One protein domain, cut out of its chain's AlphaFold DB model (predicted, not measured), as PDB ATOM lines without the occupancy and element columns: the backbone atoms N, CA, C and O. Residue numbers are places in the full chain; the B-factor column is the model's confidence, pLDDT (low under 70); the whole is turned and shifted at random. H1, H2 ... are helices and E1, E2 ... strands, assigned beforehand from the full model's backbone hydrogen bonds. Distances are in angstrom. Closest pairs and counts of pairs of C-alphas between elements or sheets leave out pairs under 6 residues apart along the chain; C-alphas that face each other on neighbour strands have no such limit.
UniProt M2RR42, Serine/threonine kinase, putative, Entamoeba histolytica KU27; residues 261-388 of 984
ATOM      1  N   LYS A 261     193.071 260.242 155.705       91.94
ATOM      2  CA  LYS A 261     193.100 260.379 154.245       91.94
ATOM      3  C   LYS A 261     194.041 259.353 153.594       91.94
ATOM      4  O   LYS A 261     195.007 258.948 154.233       91.94
ATOM      5  N   PRO A 262     193.845 259.001 152.308       94.12
ATOM      6  CA  PRO A 262     194.679 258.007 151.615       94.12
ATOM      7  C   PRO A 262     196.194 258.254 151.740       94.12
ATOM      8  O   PRO A 262     196.968 257.322 151.927       94.12
ATOM      9  N   ASN A 263     196.624 259.519 151.722       93.75
ATOM     10  CA  ASN A 263     197.982 259.915 152.094       93.75
ATOM     11  C   ASN A 263     197.930 261.054 153.124       93.75
ATOM     12  O   ASN A 263     197.682 262.209 152.778       93.75
ATOM     13  N   GLN A 264     198.125 260.715 154.396       93.69
ATOM     14  CA  GLN A 264     198.069 261.621 155.539       93.69
ATOM     15  C   GLN A 264     199.485 261.975 156.012       93.69
ATOM     16  O   GLN A 264     200.033 261.358 156.925       93.69
ATOM     17  N   GLU A 265     200.074 262.998 155.396       88.62
ATOM     18  CA  GLU A 265     201.428 263.465 155.736       88.62
ATOM     19  C   GLU A 265     201.465 264.316 157.012       88.62
ATOM     20  O   GLU A 265     202.443 264.291 157.757       88.62
ATOM     21  N   PHE A 266     200.387 265.059 157.280       88.19
ATOM     22  CA  PHE A 266     200.283 265.966 158.422       88.19
ATOM     23  C   PHE A 266     199.205 265.492 159.381       88.19
ATOM     24  O   PHE A 266     198.089 265.207 158.962       88.19
ATOM     25  N   ILE A 267     199.501 265.478 160.674       91.00
ATOM     26  CA  ILE A 267     198.525 265.158 161.717       91.00
ATOM     27  C   ILE A 267     198.224 266.398 162.574       91.00
ATOM     28  O   ILE A 267     199.112 267.241 162.741       91.00
ATOM     29  N   PRO A 268     196.997 266.527 163.109       91.19
ATOM     30  CA  PRO A 268     196.610 267.653 163.962       91.19
ATOM     31  C   PRO A 268     197.418 267.688 165.264       91.19
ATOM     32  O   PRO A 268     198.041 266.693 165.643       91.19
ATOM     33  N   TYR A 269     197.412 268.830 165.958       89.75
ATOM     34  CA  TYR A 269     198.077 268.977 167.259       89.75
ATOM     35  C   TYR A 269     197.539 267.964 168.282       89.75
ATOM     36  O   TYR A 269     198.300 267.372 169.049       89.75
ATOM     37  N   GLU A 270     196.237 267.713 168.237       92.94
ATOM     38  CA  GLU A 270     195.513 266.774 169.072       92.94
ATOM     39  C   GLU A 270     195.953 265.336 168.777       92.94
ATOM     40  O   GLU A 270     195.817 264.809 167.669       92.94
ATOM     41  N   ARG A 271     196.500 264.686 169.806       93.50
ATOM     42  CA  ARG A 271     197.048 263.325 169.724       93.50
ATOM     43  C   ARG A 271     196.110 262.249 170.268       93.50
ATOM     44  O   ARG A 271     196.334 261.071 170.018       93.50
ATOM     45  N   GLU A 272     195.083 262.647 171.009       96.62
ATOM     46  CA  GLU A 272     194.133 261.761 171.680       96.62
ATOM     47  C   GLU A 272     192.828 261.672 170.894       96.62
ATOM     48  O   GLU A 272     192.175 262.690 170.685       96.62
ATOM     49  N   TRP A 273     192.436 260.463 170.501       97.19
ATOM     50  CA  TRP A 273     191.291 260.203 169.633       97.19
ATOM     51  C   TRP A 273     190.431 259.062 170.169       97.19
ATOM     52  O   TRP A 273     190.928 258.169 170.858       97.19
ATOM     53  N   SER A 274     189.135 259.061 169.850       95.81
ATOM     54  CA  SER A 274     188.264 257.944 170.233       95.81
ATOM     55  C   SER A 274     188.705 256.662 169.536       95.81
ATOM     56  O   SER A 274     189.045 255.688 170.196       95.81
ATOM     57  N   THR A 275     188.761 256.670 168.208       96.12
ATOM     58  CA  THR A 275     189.207 255.532 167.399       96.12
ATOM     59  C   THR A 275     189.732 256.019 166.049       96.12
ATOM     60  O   THR A 275     189.691 257.218 165.751       96.12
ATOM     61  N   LEU A 276     190.231 255.090 165.246       94.44
ATOM     62  CA  LEU A 276     190.778 255.313 163.921       94.44
ATOM     63  C   LEU A 276     189.817 254.789 162.852       94.44
ATOM     64  O   LEU A 276     189.372 253.650 162.943       94.44
ATOM     65  N   ILE A 277     189.543 255.586 161.820       94.62
ATOM     66  CA  ILE A 277     188.786 255.150 160.637       94.62
ATOM     67  C   ILE A 277     189.481 255.599 159.346       94.62
ATOM     68  O   ILE A 277     190.284 256.534 159.352       94.62
ATOM     69  N   THR A 278     189.170 254.954 158.222       93.25
ATOM     70  CA  THR A 278     189.730 255.300 156.904       93.25
ATOM     71  C   THR A 278     188.639 255.625 155.886       93.25
ATOM     72  O   THR A 278     187.443 255.551 156.164       93.25
ATOM     73  N   THR A 279     189.059 256.018 154.684       88.31
ATOM     74  CA  THR A 279     188.175 256.331 153.550       88.31
ATOM     75  C   THR A 279     187.782 255.101 152.719       88.31
ATOM     76  O   THR A 279     187.107 255.249 151.706       88.31
ATOM     77  N   GLY A 280     188.178 253.892 153.137       89.00
ATOM     78  CA  GLY A 280     187.888 252.646 152.414       89.00
ATOM     79  C   GLY A 280     188.840 252.334 151.252       89.00
ATOM     80  O   GLY A 280     188.593 251.391 150.509       89.00
ATOM     81  N   VAL A 281     189.927 253.096 151.105       95.00
ATOM     82  CA  VAL A 281     191.023 252.841 150.155       95.00
ATOM     83  C   VAL A 281     192.354 252.721 150.896       95.00
ATOM     84  O   VAL A 281     192.439 253.067 152.080       95.00
ATOM     85  N   ASP A 282     193.390 252.251 150.198       95.44
ATOM     86  CA  ASP A 282     194.739 252.138 150.754       95.44
ATOM     87  C   ASP A 282     195.190 253.477 151.350       95.44
ATOM     88  O   ASP A 282     195.133 254.526 150.703       95.44
ATOM     89  N   SER A 283     195.579 253.434 152.621       95.56
ATOM     90  CA  SER A 283     195.812 254.615 153.442       95.56
ATOM     91  C   SER A 283     197.174 254.555 154.123       95.56
ATOM     92  O   SER A 283     197.524 253.565 154.767       95.56
ATOM     93  N   LYS A 284     197.934 255.646 154.031       96.12
ATOM     94  CA  LYS A 284     199.203 255.829 154.736       96.12
ATOM     95  C   LYS A 284     199.137 257.059 155.632       96.12
ATOM     96  O   LYS A 284     198.719 258.118 155.180       96.12
ATOM     97  N   ILE A 285     199.590 256.933 156.877       95.81
ATOM     98  CA  ILE A 285     199.734 258.049 157.820       95.81
ATOM     99  C   ILE A 285     201.176 258.159 158.305       95.81
ATOM    100  O   ILE A 285     201.786 257.157 158.680       95.81
ATOM    101  N   THR A 286     201.702 259.382 158.328       95.31
ATOM    102  CA  THR A 286     203.015 259.695 158.897       95.31
ATOM    103  C   THR A 286     202.848 260.491 160.188       95.31
ATOM    104  O   THR A 286     202.261 261.571 160.217       95.31
ATOM    105  N   ILE A 287     203.383 259.945 161.277       94.25
ATOM    106  CA  ILE A 287     203.394 260.542 162.610       94.25
ATOM    107  C   ILE A 287     204.829 261.024 162.878       94.25
ATOM    108  O   ILE A 287     205.759 260.217 162.810       94.25
ATOM    109  N   PRO A 288     205.045 262.318 163.183       90.50
ATOM    110  CA  PRO A 288     206.374 262.859 163.445       90.50
ATOM    111  C   PRO A 288     207.132 262.085 164.525       90.50
ATOM    112  O   PRO A 288     206.545 261.589 165.491       90.50
ATOM    113  N   LYS A 289     208.461 262.042 164.387       83.88
ATOM    114  CA  LYS A 289     209.354 261.507 165.424       83.88
ATOM    115  C   LYS A 289     209.090 262.243 166.746       83.88
ATOM    116  O   LYS A 289     208.773 263.429 166.739       83.88
ATOM    117  N   ASP A 290     209.145 261.507 167.853       83.75
ATOM    118  CA  ASP A 290     208.810 261.967 169.213       83.75
ATOM    119  C   ASP A 290     207.325 262.294 169.466       83.75
ATOM    120  O   ASP A 290     206.965 262.780 170.537       83.75
ATOM    121  N   SER A 291     206.433 261.991 168.518       89.81
ATOM    122  CA  SER A 291     204.980 262.040 168.713       89.81
ATOM    123  C   SER A 291     204.353 260.646 168.690       89.81
ATOM    124  O   SER A 291     204.873 259.708 168.082       89.81
ATOM    125  N   SER A 292     203.192 260.520 169.328       93.62
ATOM    126  CA  SER A 292     202.325 259.348 169.238       93.62
ATOM    127  C   SER A 292     200.872 259.770 169.049       93.62
ATOM    128  O   SER A 292     200.494 260.880 169.423       93.62
ATOM    129  N   MET A 293     200.065 258.892 168.456       95.94
ATOM    130  CA  MET A 293     198.603 259.004 168.472       95.94
ATOM    131  C   MET A 293     198.017 257.953 169.413       95.94
ATOM    132  O   MET A 293     198.491 256.817 169.441       95.94
ATOM    133  N   ILE A 294     197.010 258.334 170.195       97.25
ATOM    134  CA  ILE A 294     196.372 257.489 171.205       97.25
ATOM    135  C   ILE A 294     194.906 257.289 170.832       97.25
ATOM    136  O   ILE A 294     194.194 258.269 170.622       97.25
ATOM    137  N   PHE A 295     194.455 256.036 170.808       97.00
ATOM    138  CA  PHE A 295     193.078 255.641 170.514       97.00
ATOM    139  C   PHE A 295     192.455 254.954 171.734       97.00
ATOM    140  O   PHE A 295     193.008 253.972 172.235       97.00
ATOM    141  N   PHE A 296     191.342 255.490 172.244       95.94
ATOM    142  CA  PHE A 296     190.738 255.043 173.508       95.94
ATOM    143  C   PHE A 296     189.753 253.881 173.371       95.94
ATOM    144  O   PHE A 296     189.735 253.004 174.232       95.94
ATOM    145  N   ASN A 297     188.957 253.882 172.309       95.94
ATOM    146  CA  ASN A 297     187.955 252.868 172.012       95.94
ATOM    147  C   ASN A 297     188.526 251.807 171.065       95.94
ATOM    148  O   ASN A 297     189.645 251.932 170.561       95.94
ATOM    149  N   ASP A 298     187.734 250.767 170.821       96.75
ATOM    150  CA  ASP A 298     188.069 249.704 169.880       96.75
ATOM    151  C   ASP A 298     188.344 250.252 168.477       96.75
ATOM    152  O   ASP A 298     187.666 251.166 167.989       96.75
ATOM    153  N   ALA A 299     189.356 249.682 167.829       95.56
ATOM    154  CA  ALA A 299     189.785 250.032 166.485       95.56
ATOM    155  C   ALA A 299     189.542 248.851 165.550       95.56
ATOM    156  O   ALA A 299     190.123 247.781 165.721       95.56
ATOM    157  N   TYR A 300     188.702 249.062 164.542       95.25
ATOM    158  CA  TYR A 300     188.435 248.083 163.495       95.25
ATOM    159  C   TYR A 300     189.366 248.377 162.327       95.25
ATOM    160  O   TYR A 300     189.310 249.465 161.745       95.25
ATOM    161  N   LEU A 301     190.264 247.440 162.016       94.69
ATOM    162  CA  LEU A 301     191.170 247.623 160.889       94.69
ATOM    163  C   LEU A 301     190.368 247.654 159.575       94.69
ATOM    164  O   LEU A 301     189.416 246.891 159.410       94.69
ATOM    165  N   PRO A 302     190.706 248.570 158.655       94.12
ATOM    166  CA  PRO A 302     189.875 248.861 157.493       94.12
ATOM    167  C   PRO A 302     189.917 247.748 156.447       94.12
ATOM    168  O   PRO A 302     190.912 247.059 156.300       94.12
ATOM    169  N   ASN A 303     188.902 247.672 155.585       93.31
ATOM    170  CA  ASN A 303     188.869 246.710 154.474       93.31
ATOM    171  C   ASN A 303     189.924 246.941 153.367       93.31
ATOM    172  O   ASN A 303     189.909 246.218 152.374       93.31
ATOM    173  N   ALA A 304     190.804 247.929 153.510       95.31
ATOM    174  CA  ALA A 304     191.877 248.277 152.578       95.31
ATOM    175  C   ALA A 304     193.208 248.390 153.340       95.31
ATOM    176  O   ALA A 304     193.214 248.396 154.570       95.31
ATOM    177  N   SER A 305     194.337 248.487 152.639       96.19
ATOM    178  CA  SER A 305     195.645 248.501 153.301       96.19
ATOM    179  C   SER A 305     195.812 249.739 154.190       96.19
ATOM    180  O   SER A 305     195.448 250.851 153.808       96.19
ATOM    181  N   LEU A 306     196.404 249.563 155.371       96.94
ATOM    182  CA  LEU A 306     196.717 250.642 156.308       96.94
ATOM    183  C   LEU A 306     198.199 250.588 156.662       96.94
ATOM    184  O   LEU A 306     198.673 249.584 157.187       96.94
ATOM    185  N   SER A 307     198.922 251.683 156.426       96.94
ATOM    186  CA  SER A 307     200.323 251.816 156.821       96.94
ATOM    187  C   SER A 307     200.548 253.022 157.723       96.94
ATOM    188  O   SER A 307     200.362 254.166 157.316       96.94
ATOM    189  N   ILE A 308     201.032 252.760 158.931       96.38
ATOM    190  CA  ILE A 308     201.382 253.758 159.937       96.38
ATOM    191  C   ILE A 308     202.906 253.880 159.991       96.38
ATOM    192  O   ILE A 308     203.610 252.918 160.295       96.38
ATOM    193  N   ASP A 309     203.419 255.069 159.700       95.12
ATOM    194  CA  ASP A 309     204.824 255.427 159.883       95.12
ATOM    195  C   ASP A 309     204.963 256.293 161.141       95.12
ATOM    196  O   ASP A 309     204.670 257.485 161.121       95.12
ATOM    197  N   GLY A 310     205.339 255.669 162.260       94.44
ATOM    198  CA  GLY A 310     205.477 256.306 163.572       94.44
ATOM    199  C   GLY A 310     204.785 255.515 164.682       94.44
ATOM    200  O   GLY A 310     204.633 254.299 164.562       94.44
ATOM    201  N   THR A 311     204.411 256.184 165.781       96.00
ATOM    202  CA  THR A 311     203.929 255.507 167.001       96.00
ATOM    203  C   THR A 311     202.421 255.641 167.208       96.00
ATOM    204  O   THR A 311     201.908 256.756 167.300       96.00
ATOM    205  N   CYS A 312     201.724 254.517 167.380       96.06
ATOM    206  CA  CYS A 312     200.312 254.463 167.769       96.06
ATOM    207  C   CYS A 312     200.102 253.666 169.062       96.06
ATOM    208  O   CYS A 312     200.722 252.628 169.284       96.06
ATOM    209  N   ILE A 313     199.206 254.152 169.917       97.00
ATOM    210  CA  ILE A 313     198.859 253.545 171.202       97.00
ATOM    211  C   ILE A 313     197.359 253.253 171.203       97.00
ATOM    212  O   ILE A 313     196.541 254.166 171.255       97.00
ATOM    213  N   PHE A 314     197.000 251.979 171.193       96.88
ATOM    214  CA  PHE A 314     195.627 251.494 171.226       96.88
ATOM    215  C   PHE A 314     195.280 251.031 172.643       96.88
ATOM    216  O   PHE A 314     195.837 250.058 173.160       96.88
ATOM    217  N   LYS A 315     194.379 251.764 173.301       96.00
ATOM    218  CA  LYS A 315     193.847 251.408 174.624       96.00
ATOM    219  C   LYS A 315     192.636 250.477 174.526       96.00
ATOM    220  O   LYS A 315     192.454 249.678 175.437       96.00
ATOM    221  N   GLY A 316     191.872 250.552 173.434       93.44
ATOM    222  CA  GLY A 316     190.824 249.584 173.093       93.44
ATOM    223  C   GLY A 316     191.359 248.304 172.442       93.44
ATOM    224  O   GLY A 316     192.574 248.120 172.300       93.44
ATOM    225  N   ILE A 317     190.437 247.424 172.050       96.19
ATOM    226  CA  ILE A 317     190.725 246.186 171.315       96.19
ATOM    227  C   ILE A 317     190.957 246.519 169.837       96.19
ATOM    228  O   ILE A 317     190.246 247.342 169.258       96.19
ATOM    229  N   ILE A 318     191.951 245.882 169.218       97.62
ATOM    230  CA  ILE A 318     192.161 245.959 167.768       97.62
ATOM    231  C   ILE A 318     191.488 244.752 167.109       97.62
ATOM    232  O   ILE A 318     191.912 243.615 167.323       97.62
ATOM    233  N   HIS A 319     190.472 245.010 166.288       96.81
ATOM    234  CA  HIS A 319     189.728 244.001 165.534       96.81
ATOM    235  C   HIS A 319     190.303 243.851 164.126       96.81
ATOM    236  O   HIS A 319     190.426 244.829 163.384       96.81
ATOM    237  N   ILE A 320     190.656 242.621 163.756       95.94
ATOM    238  CA  ILE A 320     191.244 242.263 162.464       95.94
ATOM    239  C   ILE A 320     190.285 241.317 161.741       95.94
ATOM    240  O   ILE A 320     190.147 240.156 162.115       95.94
ATOM    241  N   GLU A 321     189.635 241.805 160.686       93.50
ATOM    242  CA  GLU A 321     188.623 241.025 159.952       93.50
ATOM    243  C   GLU A 321     189.125 240.446 158.623       93.50
ATOM    244  O   GLU A 321     188.471 239.598 158.018       93.50
ATOM    245  N   ARG A 322     190.300 240.885 158.161       91.19
ATOM    246  CA  ARG A 322     190.916 240.467 156.894       91.19
ATOM    247  C   ARG A 322     192.402 240.203 157.067       91.19
ATOM    248  O   ARG A 322     193.042 240.811 157.915       91.19
ATOM    249  N   SER A 323     192.955 239.338 156.227       90.50
ATOM    250  CA  SER A 323     194.394 239.024 156.184       90.50
ATOM    251  C   SER A 323     195.001 239.125 154.784       90.50
ATOM    252  O   SER A 323     196.207 238.977 154.611       90.50
ATOM    253  N   ASP A 324     194.174 239.388 153.774       88.62
ATOM    254  CA  ASP A 324     194.576 239.538 152.377       88.62
ATOM    255  C   ASP A 324     194.948 240.985 152.005       88.62
ATOM    256  O   ASP A 324     195.369 241.249 150.882       88.62
ATOM    257  N   VAL A 325     194.843 241.915 152.960       93.00
ATOM    258  CA  VAL A 325     195.297 243.312 152.854       93.00
ATOM    259  C   VAL A 325     196.466 243.575 153.803       93.00
ATOM    260  O   VAL A 325     196.668 242.849 154.780       93.00
ATOM    261  N   LEU A 326     197.275 244.597 153.512       95.56
ATOM    262  CA  LEU A 326     198.442 244.929 154.327       95.56
ATOM    263  C   LEU A 326     198.050 245.824 155.507       95.56
ATOM    264  O   LEU A 326     197.670 246.979 155.315       95.56
ATOM    265  N   TYR A 327     198.257 245.333 156.728       97.38
ATOM    266  CA  TYR A 327     198.239 246.156 157.936       97.38
ATOM    267  C   TYR A 327     199.653 246.331 158.481       97.38
ATOM    268  O   TYR A 327     200.230 245.414 159.062       97.38
ATOM    269  N   ASN A 328     200.209 247.525 158.304       97.38
ATOM    270  CA  ASN A 328     201.439 247.960 158.946       97.38
ATOM    271  C   ASN A 328     201.097 248.942 160.071       97.38
ATOM    272  O   ASN A 328     200.777 250.100 159.816       97.38
ATOM    273  N   LEU A 329     201.193 248.483 161.318       97.25
ATOM    274  CA  LEU A 329     200.863 249.276 162.505       97.25
ATOM    275  C   LEU A 329     202.035 250.137 163.009       97.25
ATOM    276  O   LEU A 329     201.928 250.755 164.068       97.25
ATOM    277  N   GLY A 330     203.152 250.186 162.272       95.31
ATOM    278  CA  GLY A 330     204.327 250.964 162.649       95.31
ATOM    279  C   GLY A 330     204.881 250.525 164.002       95.31
ATOM    280  O   GLY A 330     205.050 249.332 164.263       95.31
ATOM    281  N   HIS A 331     205.166 251.486 164.877       96.06
ATOM    282  CA  HIS A 331     205.456 251.221 166.281       96.06
ATOM    283  C   HIS A 331     204.147 251.236 167.074       96.06
ATOM    284  O   HIS A 331     203.545 252.292 167.257       96.06
ATOM    285  N   PHE A 332     203.702 250.086 167.571       96.56
ATOM    286  CA  PHE A 332     202.399 249.981 168.224       96.56
ATOM    287  C   PHE A 332     202.521 249.642 169.711       96.56
ATOM    288  O   PHE A 332     203.396 248.890 170.133       96.56
ATOM    289  N   GLN A 333     201.597 250.162 170.507       96.50
ATOM    290  CA  GLN A 333     201.239 249.616 171.815       96.50
ATOM    291  C   GLN A 333     199.763 249.241 171.755       96.50
ATOM    292  O   GLN A 333     198.963 250.033 171.268       96.50
ATOM    293  N   ALA A 334     199.399 248.056 172.225       95.69
ATOM    294  CA  ALA A 334     198.023 247.571 172.184       95.69
ATOM    295  C   ALA A 334     197.686 246.826 173.473       95.69
ATOM    296  O   ALA A 334     198.586 246.328 174.149       95.69
ATOM    297  N   THR A 335     196.396 246.736 173.795       94.62
ATOM    298  CA  THR A 335     195.923 245.996 174.975       94.62
ATOM    299  C   THR A 335     195.518 244.563 174.621       94.62
ATOM    300  O   THR A 335     195.824 243.637 175.374       94.62
ATOM    301  N   LEU A 336     194.854 244.373 173.476       96.25
ATOM    302  CA  LEU A 336     194.355 243.087 172.989       96.25
ATOM    303  C   LEU A 336     194.128 243.145 171.469       96.25
ATOM    304  O   LEU A 336     193.802 244.210 170.939       96.25
ATOM    305  N   PHE A 337     194.260 242.003 170.794       97.25
ATOM    306  CA  PHE A 337     193.875 241.815 169.394       97.25
ATOM    307  C   PHE A 337     192.833 240.699 169.262       97.25
ATOM    308  O   PHE A 337     192.981 239.646 169.883       97.25
ATOM    309  N   GLU A 338     191.840 240.897 168.395       96.44
ATOM    310  CA  GLU A 338     190.827 239.897 168.040       96.44
ATOM    311  C   GLU A 338     190.786 239.677 166.522       96.44
ATOM    312  O   GLU A 338     190.851 240.624 165.743       96.44
ATOM    313  N   TYR A 339     190.704 238.412 166.094       94.12
ATOM    314  CA  TYR A 339     190.732 238.015 164.674       94.12
ATOM    315  C   TYR A 339     189.863 236.781 164.377       94.12
ATOM    316  O   TYR A 339     190.168 235.971 163.501       94.12
ATOM    317  N   GLY A 340     188.771 236.603 165.129       84.38
ATOM    318  CA  GLY A 340     187.933 235.397 165.076       84.38
ATOM    319  C   GLY A 340     187.233 235.133 163.735       84.38
ATOM    320  O   GLY A 340     186.797 234.011 163.497       84.38
ATOM    321  N   SER A 341     187.133 236.131 162.854       84.25
ATOM    322  CA  SER A 341     186.534 236.013 161.516       84.25
ATOM    323  C   SER A 341     187.511 235.534 160.432       84.25
ATOM    324  O   SER A 341     187.078 235.235 159.319       84.25
ATOM    325  N   ILE A 342     188.811 235.428 160.734       88.81
ATOM    326  CA  ILE A 342     189.846 235.047 159.765       88.81
ATOM    327  C   ILE A 342     190.030 233.524 159.723       88.81
ATOM    328  O   ILE A 342     190.189 232.856 160.745       88.81
ATOM    329  N   GLU A 343     190.086 232.966 158.512       84.44
ATOM    330  CA  GLU A 343     190.357 231.544 158.289       84.44
ATOM    331  C   GLU A 343     191.830 231.193 158.599       84.44
ATOM    332  O   GLU A 343     192.730 231.387 157.781       84.44
ATOM    333  N   ILE A 344     192.086 230.647 159.793       84.88
ATOM    334  CA  ILE A 344     193.445 230.321 160.271       84.88
ATOM    335  C   ILE A 344     194.135 229.176 159.511       84.88
ATOM    336  O   ILE A 344     195.357 229.069 159.565       84.88
ATOM    337  N   SER A 345     193.385 228.338 158.782       78.75
ATOM    338  CA  SER A 345     193.910 227.190 158.016       78.75
ATOM    339  C   SER A 345     194.946 227.591 156.956       78.75
ATOM    340  O   SER A 345     195.764 226.768 156.552       78.75
ATOM    341  N   LYS A 346     194.920 228.855 156.518       78.12
ATOM    342  CA  LYS A 346     195.779 229.415 155.465       78.12
ATOM    343  C   LYS A 346     197.050 230.077 155.982       78.12
ATOM    344  O   LYS A 346     197.739 230.738 155.212       78.12
ATOM    345  N   ASP A 347     197.360 229.933 157.268       86.06
ATOM    346  CA  ASP A 347     198.558 230.537 157.851       86.06
ATOM    347  C   ASP A 347     198.666 232.068 157.589       86.06
ATOM    348  O   ASP A 347     199.704 232.556 157.138       86.06
ATOM    349  N   PRO A 348     197.598 232.859 157.844       90.38
ATOM    350  CA  PRO A 348     197.543 234.265 157.450       90.38
ATOM    351  C   PRO A 348     198.497 235.158 158.250       90.38
ATOM    352  O   PRO A 348     198.702 234.970 159.454       90.38
ATOM    353  N   VAL A 349     198.997 236.211 157.595       95.44
ATOM    354  CA  VAL A 349     199.632 237.344 158.280       95.44
ATOM    355  C   VAL A 349     198.541 238.254 158.828       95.44
ATOM    356  O   VAL A 349     197.709 238.739 158.067       95.44
ATOM    357  N   LEU A 350     198.532 238.471 160.145       96.12
ATOM    358  CA  LEU A 350     197.536 239.333 160.785       96.12
ATOM    359  C   LEU A 350     197.907 240.806 160.611       96.12
ATOM    360  O   LEU A 350     197.065 241.614 160.250       96.12
ATOM    361  N   PHE A 351     199.168 241.152 160.873       97.19
ATOM    362  CA  PHE A 351     199.730 242.484 160.645       97.19
ATOM    363  C   PHE A 351     201.260 242.443 160.757       97.19
ATOM    364  O   PHE A 351     201.853 241.458 161.216       97.19
ATOM    365  N   ILE A 352     201.901 243.544 160.375       97.81
ATOM    366  CA  ILE A 352     203.309 243.824 160.651       97.81
ATOM    367  C   ILE A 352     203.439 245.054 161.551       97.81
ATOM    368  O   ILE A 352     202.599 245.955 161.531       97.81
ATOM    369  N   GLY A 353     204.499 245.105 162.350       96.88
ATOM    370  CA  GLY A 353     204.747 246.232 163.242       96.88
ATOM    371  C   GLY A 353     205.915 245.987 164.184       96.88
ATOM    372  O   GLY A 353     206.596 244.970 164.107       96.88
ATOM    373  N   LYS A 354     206.142 246.911 165.106       96.06
ATOM    374  CA  LYS A 354     207.087 246.749 166.208       96.06
ATOM    375  C   LYS A 354     206.396 247.115 167.508       96.06
ATOM    376  O   LYS A 354     205.971 248.258 167.672       96.06
ATOM    377  N   CYS A 355     206.313 246.167 168.433       95.62
ATOM    378  CA  CYS A 355     205.774 246.457 169.754       95.62
ATOM    379  C   CYS A 355     206.663 247.492 170.471       95.62
ATOM    380  O   CYS A 355     207.870 247.301 170.618       95.62
ATOM    381  N   ASN A 356     206.061 248.603 170.890       93.06
ATOM    382  CA  ASN A 356     206.721 249.743 171.528       93.06
ATOM    383  C   ASN A 356     206.519 249.758 173.056       93.06
ATOM    384  O   ASN A 356     206.613 250.804 173.696       93.06
ATOM    385  N   SER A 357     206.201 248.609 173.651       91.31
ATOM    386  CA  SER A 357     206.159 248.416 175.104       91.31
ATOM    387  C   SER A 357     207.404 247.660 175.578       91.31
ATOM    388  O   SER A 357     208.231 247.213 174.781       91.31
ATOM    389  N   ASN A 358     207.568 247.515 176.894       91.62
ATOM    390  CA  ASN A 358     208.606 246.626 177.414       91.62
ATOM    391  C   ASN A 358     208.311 245.164 177.013       91.62
ATOM    392  O   ASN A 358     207.163 244.787 176.781       91.62
ATOM    393  N   LEU A 359     209.350 244.327 176.968       90.56
ATOM    394  CA  LEU A 359     209.249 242.945 176.486       90.56
ATOM    395  C   LEU A 359     208.204 242.105 177.245       90.56
ATOM    396  O   LEU A 359     207.512 241.291 176.641       90.56
ATOM    397  N   ILE A 360     208.070 242.309 178.559       93.44
ATOM    398  CA  ILE A 360     207.120 241.567 179.403       93.44
ATOM    399  C   ILE A 360     205.680 241.910 179.004       93.44
ATOM    400  O   ILE A 360     204.841 241.022 178.863       93.44
ATOM    401  N   GLU A 361     205.400 243.193 178.804       93.56
ATOM    402  CA  GLU A 361     204.088 243.692 178.411       93.56
ATOM    403  C   GLU A 361     203.726 243.268 176.984       93.56
ATOM    404  O   GLU A 361     202.630 242.751 176.777       93.56
ATOM    405  N   CYS A 362     204.661 243.377 176.034       94.38
ATOM    406  CA  CYS A 362     204.466 242.877 174.670       94.38
ATOM    407  C   CYS A 362     204.120 241.383 174.676       94.38
ATOM    408  O   CYS A 362     203.098 240.985 174.121       94.38
ATOM    409  N   ASN A 363     204.907 240.559 175.375       94.50
ATOM    410  CA  ASN A 363     204.659 239.120 175.454       94.50
ATOM    411  C   ASN A 363     203.296 238.798 176.072       94.50
ATOM    412  O   ASN A 363     202.608 237.907 175.581       94.50
ATOM    413  N   LYS A 364     202.882 239.542 177.106       95.25
ATOM    414  CA  LYS A 364     201.574 239.375 177.750       95.25
ATOM    415  C   LYS A 364     200.417 239.689 176.797       95.25
ATOM    416  O   LYS A 364     199.444 238.941 176.751       95.25
ATOM    417  N   VAL A 365     200.506 240.785 176.046       95.56
ATOM    418  CA  VAL A 365     199.470 241.177 175.075       95.56
ATOM    419  C   VAL A 365     199.366 240.137 173.962       95.56
ATOM    420  O   VAL A 365     198.265 239.691 173.637       95.56
ATOM    421  N   LEU A 366     200.505 239.697 173.421       95.56
ATOM    422  CA  LEU A 366     200.554 238.694 172.357       95.56
ATOM    423  C   LEU A 366     200.014 237.337 172.828       95.56
ATOM    424  O   LEU A 366     199.176 236.753 172.142       95.56
ATOM    425  N   SER A 367     200.399 236.876 174.025       94.38
ATOM    426  CA  SER A 367     199.891 235.621 174.592       94.38
ATOM    427  C   SER A 367     198.387 235.668 174.845       94.38
ATOM    428  O   SER A 367     197.682 234.725 174.499       94.38
ATOM    429  N   ASN A 368     197.884 236.778 175.396       95.88
ATOM    430  CA  ASN A 368     196.452 236.963 175.650       95.88
ATOM    431  C   ASN A 368     195.635 237.026 174.356       95.88
ATOM    432  O   ASN A 368     194.477 236.624 174.349       95.88
ATOM    433  N   SER A 369     196.247 237.495 173.268       96.25
ATOM    434  CA  SER A 369     195.623 237.567 171.944       96.25
ATOM    435  C   SER A 369     195.825 236.287 171.121       96.25
ATOM    436  O   SER A 369     195.408 236.220 169.972       96.25
ATOM    437  N   ASN A 370     196.498 235.261 171.657       95.25
ATOM    438  CA  ASN A 370     196.868 234.049 170.918       95.25
ATOM    439  C   ASN A 370     197.706 234.336 169.642       95.25
ATOM    440  O   ASN A 370     197.606 233.629 168.641       95.25
ATOM    441  N   ILE A 371     198.538 235.380 169.671       95.88
ATOM    442  CA  ILE A 371     199.410 235.816 168.570       95.88
ATOM    443  C   ILE A 371     200.861 235.463 168.899       95.88
ATOM    444  O   ILE A 371     201.293 235.539 170.049       95.88
ATOM    445  N   LYS A 372     201.639 235.118 167.877       95.00
ATOM    446  CA  LYS A 372     203.093 235.008 167.953       95.00
ATOM    447  C   LYS A 372     203.775 236.033 167.058       95.00
ATOM    448  O   LYS A 372     203.290 236.377 165.981       95.00
ATOM    449  N   GLU A 373     204.943 236.465 167.501       96.00
ATOM    450  CA  GLU A 373     205.827 237.364 166.772       96.00
ATOM    451  C   GLU A 373     206.887 236.564 166.003       96.00
ATOM    452  O   GLU A 373     207.479 235.620 166.527       96.00
ATOM    453  N   VAL A 374     207.143 236.956 164.755       96.44
ATOM    454  CA  VAL A 374     208.208 236.416 163.911       96.44
ATOM    455  C   VAL A 374     209.069 237.574 163.416       96.44
ATOM    456  O   VAL A 374     208.636 238.393 162.606       96.44
ATOM    457  N   ASN A 375     210.312 237.634 163.893       94.56
ATOM    458  CA  ASN A 375     211.296 238.581 163.384       94.56
ATOM    459  C   ASN A 375     211.967 238.003 162.132       94.56
ATOM    460  O   ASN A 375     212.660 236.986 162.189       94.56
ATOM    461  N   CYS A 376     211.778 238.686 161.007       94.19
ATOM    462  CA  CYS A 376     212.415 238.359 159.738       94.19
ATOM    463  C   CYS A 376     213.581 239.313 159.457       94.19
ATOM    464  O   CYS A 376     213.710 239.814 158.352       94.19
ATOM    465  N   GLY A 377     214.418 239.617 160.450       88.38
ATOM    466  CA  GLY A 377     215.629 240.436 160.339       88.38
ATOM    467  C   GLY A 377     215.435 241.949 160.498       88.38
ATOM    468  O   GLY A 377     216.188 242.573 161.242       88.38
ATOM    469  N   GLY A 378     214.465 242.553 159.806       88.69
ATOM    470  CA  GLY A 378     214.311 244.011 159.770       88.69
ATOM    471  C   GLY A 378     213.716 244.645 161.028       88.69
ATOM    472  O   GLY A 378     213.652 244.052 162.102       88.69
ATOM    473  N   VAL A 379     213.302 245.911 160.890       90.25
ATOM    474  CA  VAL A 379     212.770 246.718 162.006       90.25
ATOM    475  C   VAL A 379     211.361 246.283 162.407       90.25
ATOM    476  O   VAL A 379     211.019 246.352 163.586       90.25
ATOM    477  N   LEU A 380     210.557 245.869 161.426       94.62
ATOM    478  CA  LEU A 380     209.187 245.417 161.630       94.62
ATOM    479  C   LEU A 380     209.155 243.892 161.715       94.62
ATOM    480  O   LEU A 380     209.807 243.199 160.932       94.62
ATOM    481  N   ASN A 381     208.361 243.396 162.652       95.75
ATOM    482  CA  ASN A 381     208.096 241.987 162.867       95.75
ATOM    483  C   ASN A 381     206.743 241.615 162.263       95.75
ATOM    484  O   ASN A 381     205.830 242.439 162.177       95.75
ATOM    485  N   ARG A 382     206.625 240.354 161.858       96.56
ATOM    486  CA  ARG A 382     205.393 239.744 161.365       96.56
ATOM    487  C   ARG A 382     204.639 239.126 162.538       96.56
ATOM    488  O   ARG A 382     205.235 238.387 163.320       96.56
ATOM    489  N   TYR A 383     203.340 239.385 162.643       96.75
ATOM    490  CA  TYR A 383     202.486 238.828 163.691       96.75
ATOM    491  C   TYR A 383     201.494 237.829 163.094       96.75
ATOM    492  O   TYR A 383     200.775 238.126 162.140       96.75
ATOM    493  N   LEU A 384     201.500 236.617 163.648       95.75
ATOM    494  CA  LEU A 384     200.754 235.448 163.175       95.75
ATOM    495  C   LEU A 384     199.920 234.874 164.315       95.75
ATOM    496  O   LEU A 384     200.249 235.091 165.479       95.75
ATOM    497  N   TYR A 385     198.911 234.059 164.019       94.19
ATOM    498  CA  TYR A 385     198.288 233.259 165.074       94.19
ATOM    499  C   TYR A 385     199.306 232.260 165.670       94.19
ATOM    500  O   TYR A 385     200.230 231.796 164.989       94.19
ATOM    501  N   SER A 386     199.159 231.933 166.955       91.75
ATOM    502  CA  SER A 386     200.160 231.197 167.747       91.75
ATOM    503  C   SER A 386     200.583 229.844 167.156       91.75
ATOM    504  O   SER A 386     201.762 229.495 167.201       91.75
ATOM    505  N   GLY A 387     199.650 229.100 166.560       91.25
ATOM    506  CA  GLY A 387     199.889 227.783 165.968       91.25
ATOM    507  C   GLY A 387     200.414 227.796 164.531       91.25
ATOM    508  O   GLY A 387     200.553 226.725 163.948       91.25
ATOM    509  N   SER A 388     200.675 228.967 163.939       93.31
ATOM    510  CA  SER A 388     201.068 229.055 162.528       93.31
ATOM    511  C   SER A 388     202.400 228.350 162.240       93.31
ATOM    512  O   SER A 388     203.253 228.250 163.123       93.31
TER     513      SER A 388
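Overview. This is residues 261 to 388 of the 984 residues of the protein "Serine/threonine kinase, putative" of Entamoeba histolytica KU27 (UniProt M2RR42). The chain is wound in stacked turns, a short solenoid: one wall has E2, E4, the first part of E7 and E9 side by side, a second has E3, E5 and the end of E7, and a third has residues 299 to 300, E6 and E8. At one end the hairpin E10 and E11 adds to the wall of E9, and H1 packs on E8 and E10; at the other, residues 263 to 264 and 272 to 273 pair with E2 and E3. The printed part has 128 residues with nine named strands, then H1, then two more strands; it is mostly strand, though under half of its residues are in named elements. The branched sheet is mixed, and E6 and E8 form a parallel sheet of two. The whole is compact, with a radius of gyration of the C-alphas of 13.8 A and spans of 41 by 32 by 29 A.

Along the chain. In the branched sheet, E7 is residues 327 to 333, 14.6 A long, and E9 is 349 to 355, 15.9 A. E2 is 283 to 286, E4 306 to 309, E3 292 to 295, E5 311 to 314, E10 371 to 374 and E11 381 to 385, 13.3 A. E6 is 317 to 319 and E8 336 to 338. H1 is 359 to 368, 14.2 A. E1 is 276 to 278, beginning at C-alpha 276 (190.778, 255.313, 163.921); E11 ends at C-alpha 385 (198.288, 233.259, 165.074).

Arrangement. E7 has E4 and E5 on one side, N 328 to O 306 at 2.8 A and N 312 to O 331 at 2.9 A, and E9 on the other, N 352 to O 327 at 2.8 A; these three pairs are parallel. E2 is parallel to E4, N 307 to O 283 at 2.9 A, and E3 to E5, N 295 to O 313 at 2.8 A. E11 is antiparallel to E9, N 381 to O 353 at 2.8 A, and to E10, N 372 to O 384 at 2.8 A. E6 and E8 are parallel, N 338 to O 318 at 2.9 A. H1 is on the branched sheet at a height of 7.9 A, over none of its strands, but only just: 2 of its C-alphas fall on E9. The closest C-alphas of H1 and E8 are those of Val 365 and Leu 336, 5.8 A apart. In H1 every O i to N i+4 pair is within hydrogen-bond range. E1 pairs with no named strand.

Size, cuts and confidence. The C-alphas farthest apart, of Tyr 269 and Ser 345, are 43.0 A apart. The printed part has no cut, and no link is long. Mean pLDDT of the printed part is 93.6; no printed residue is under 70.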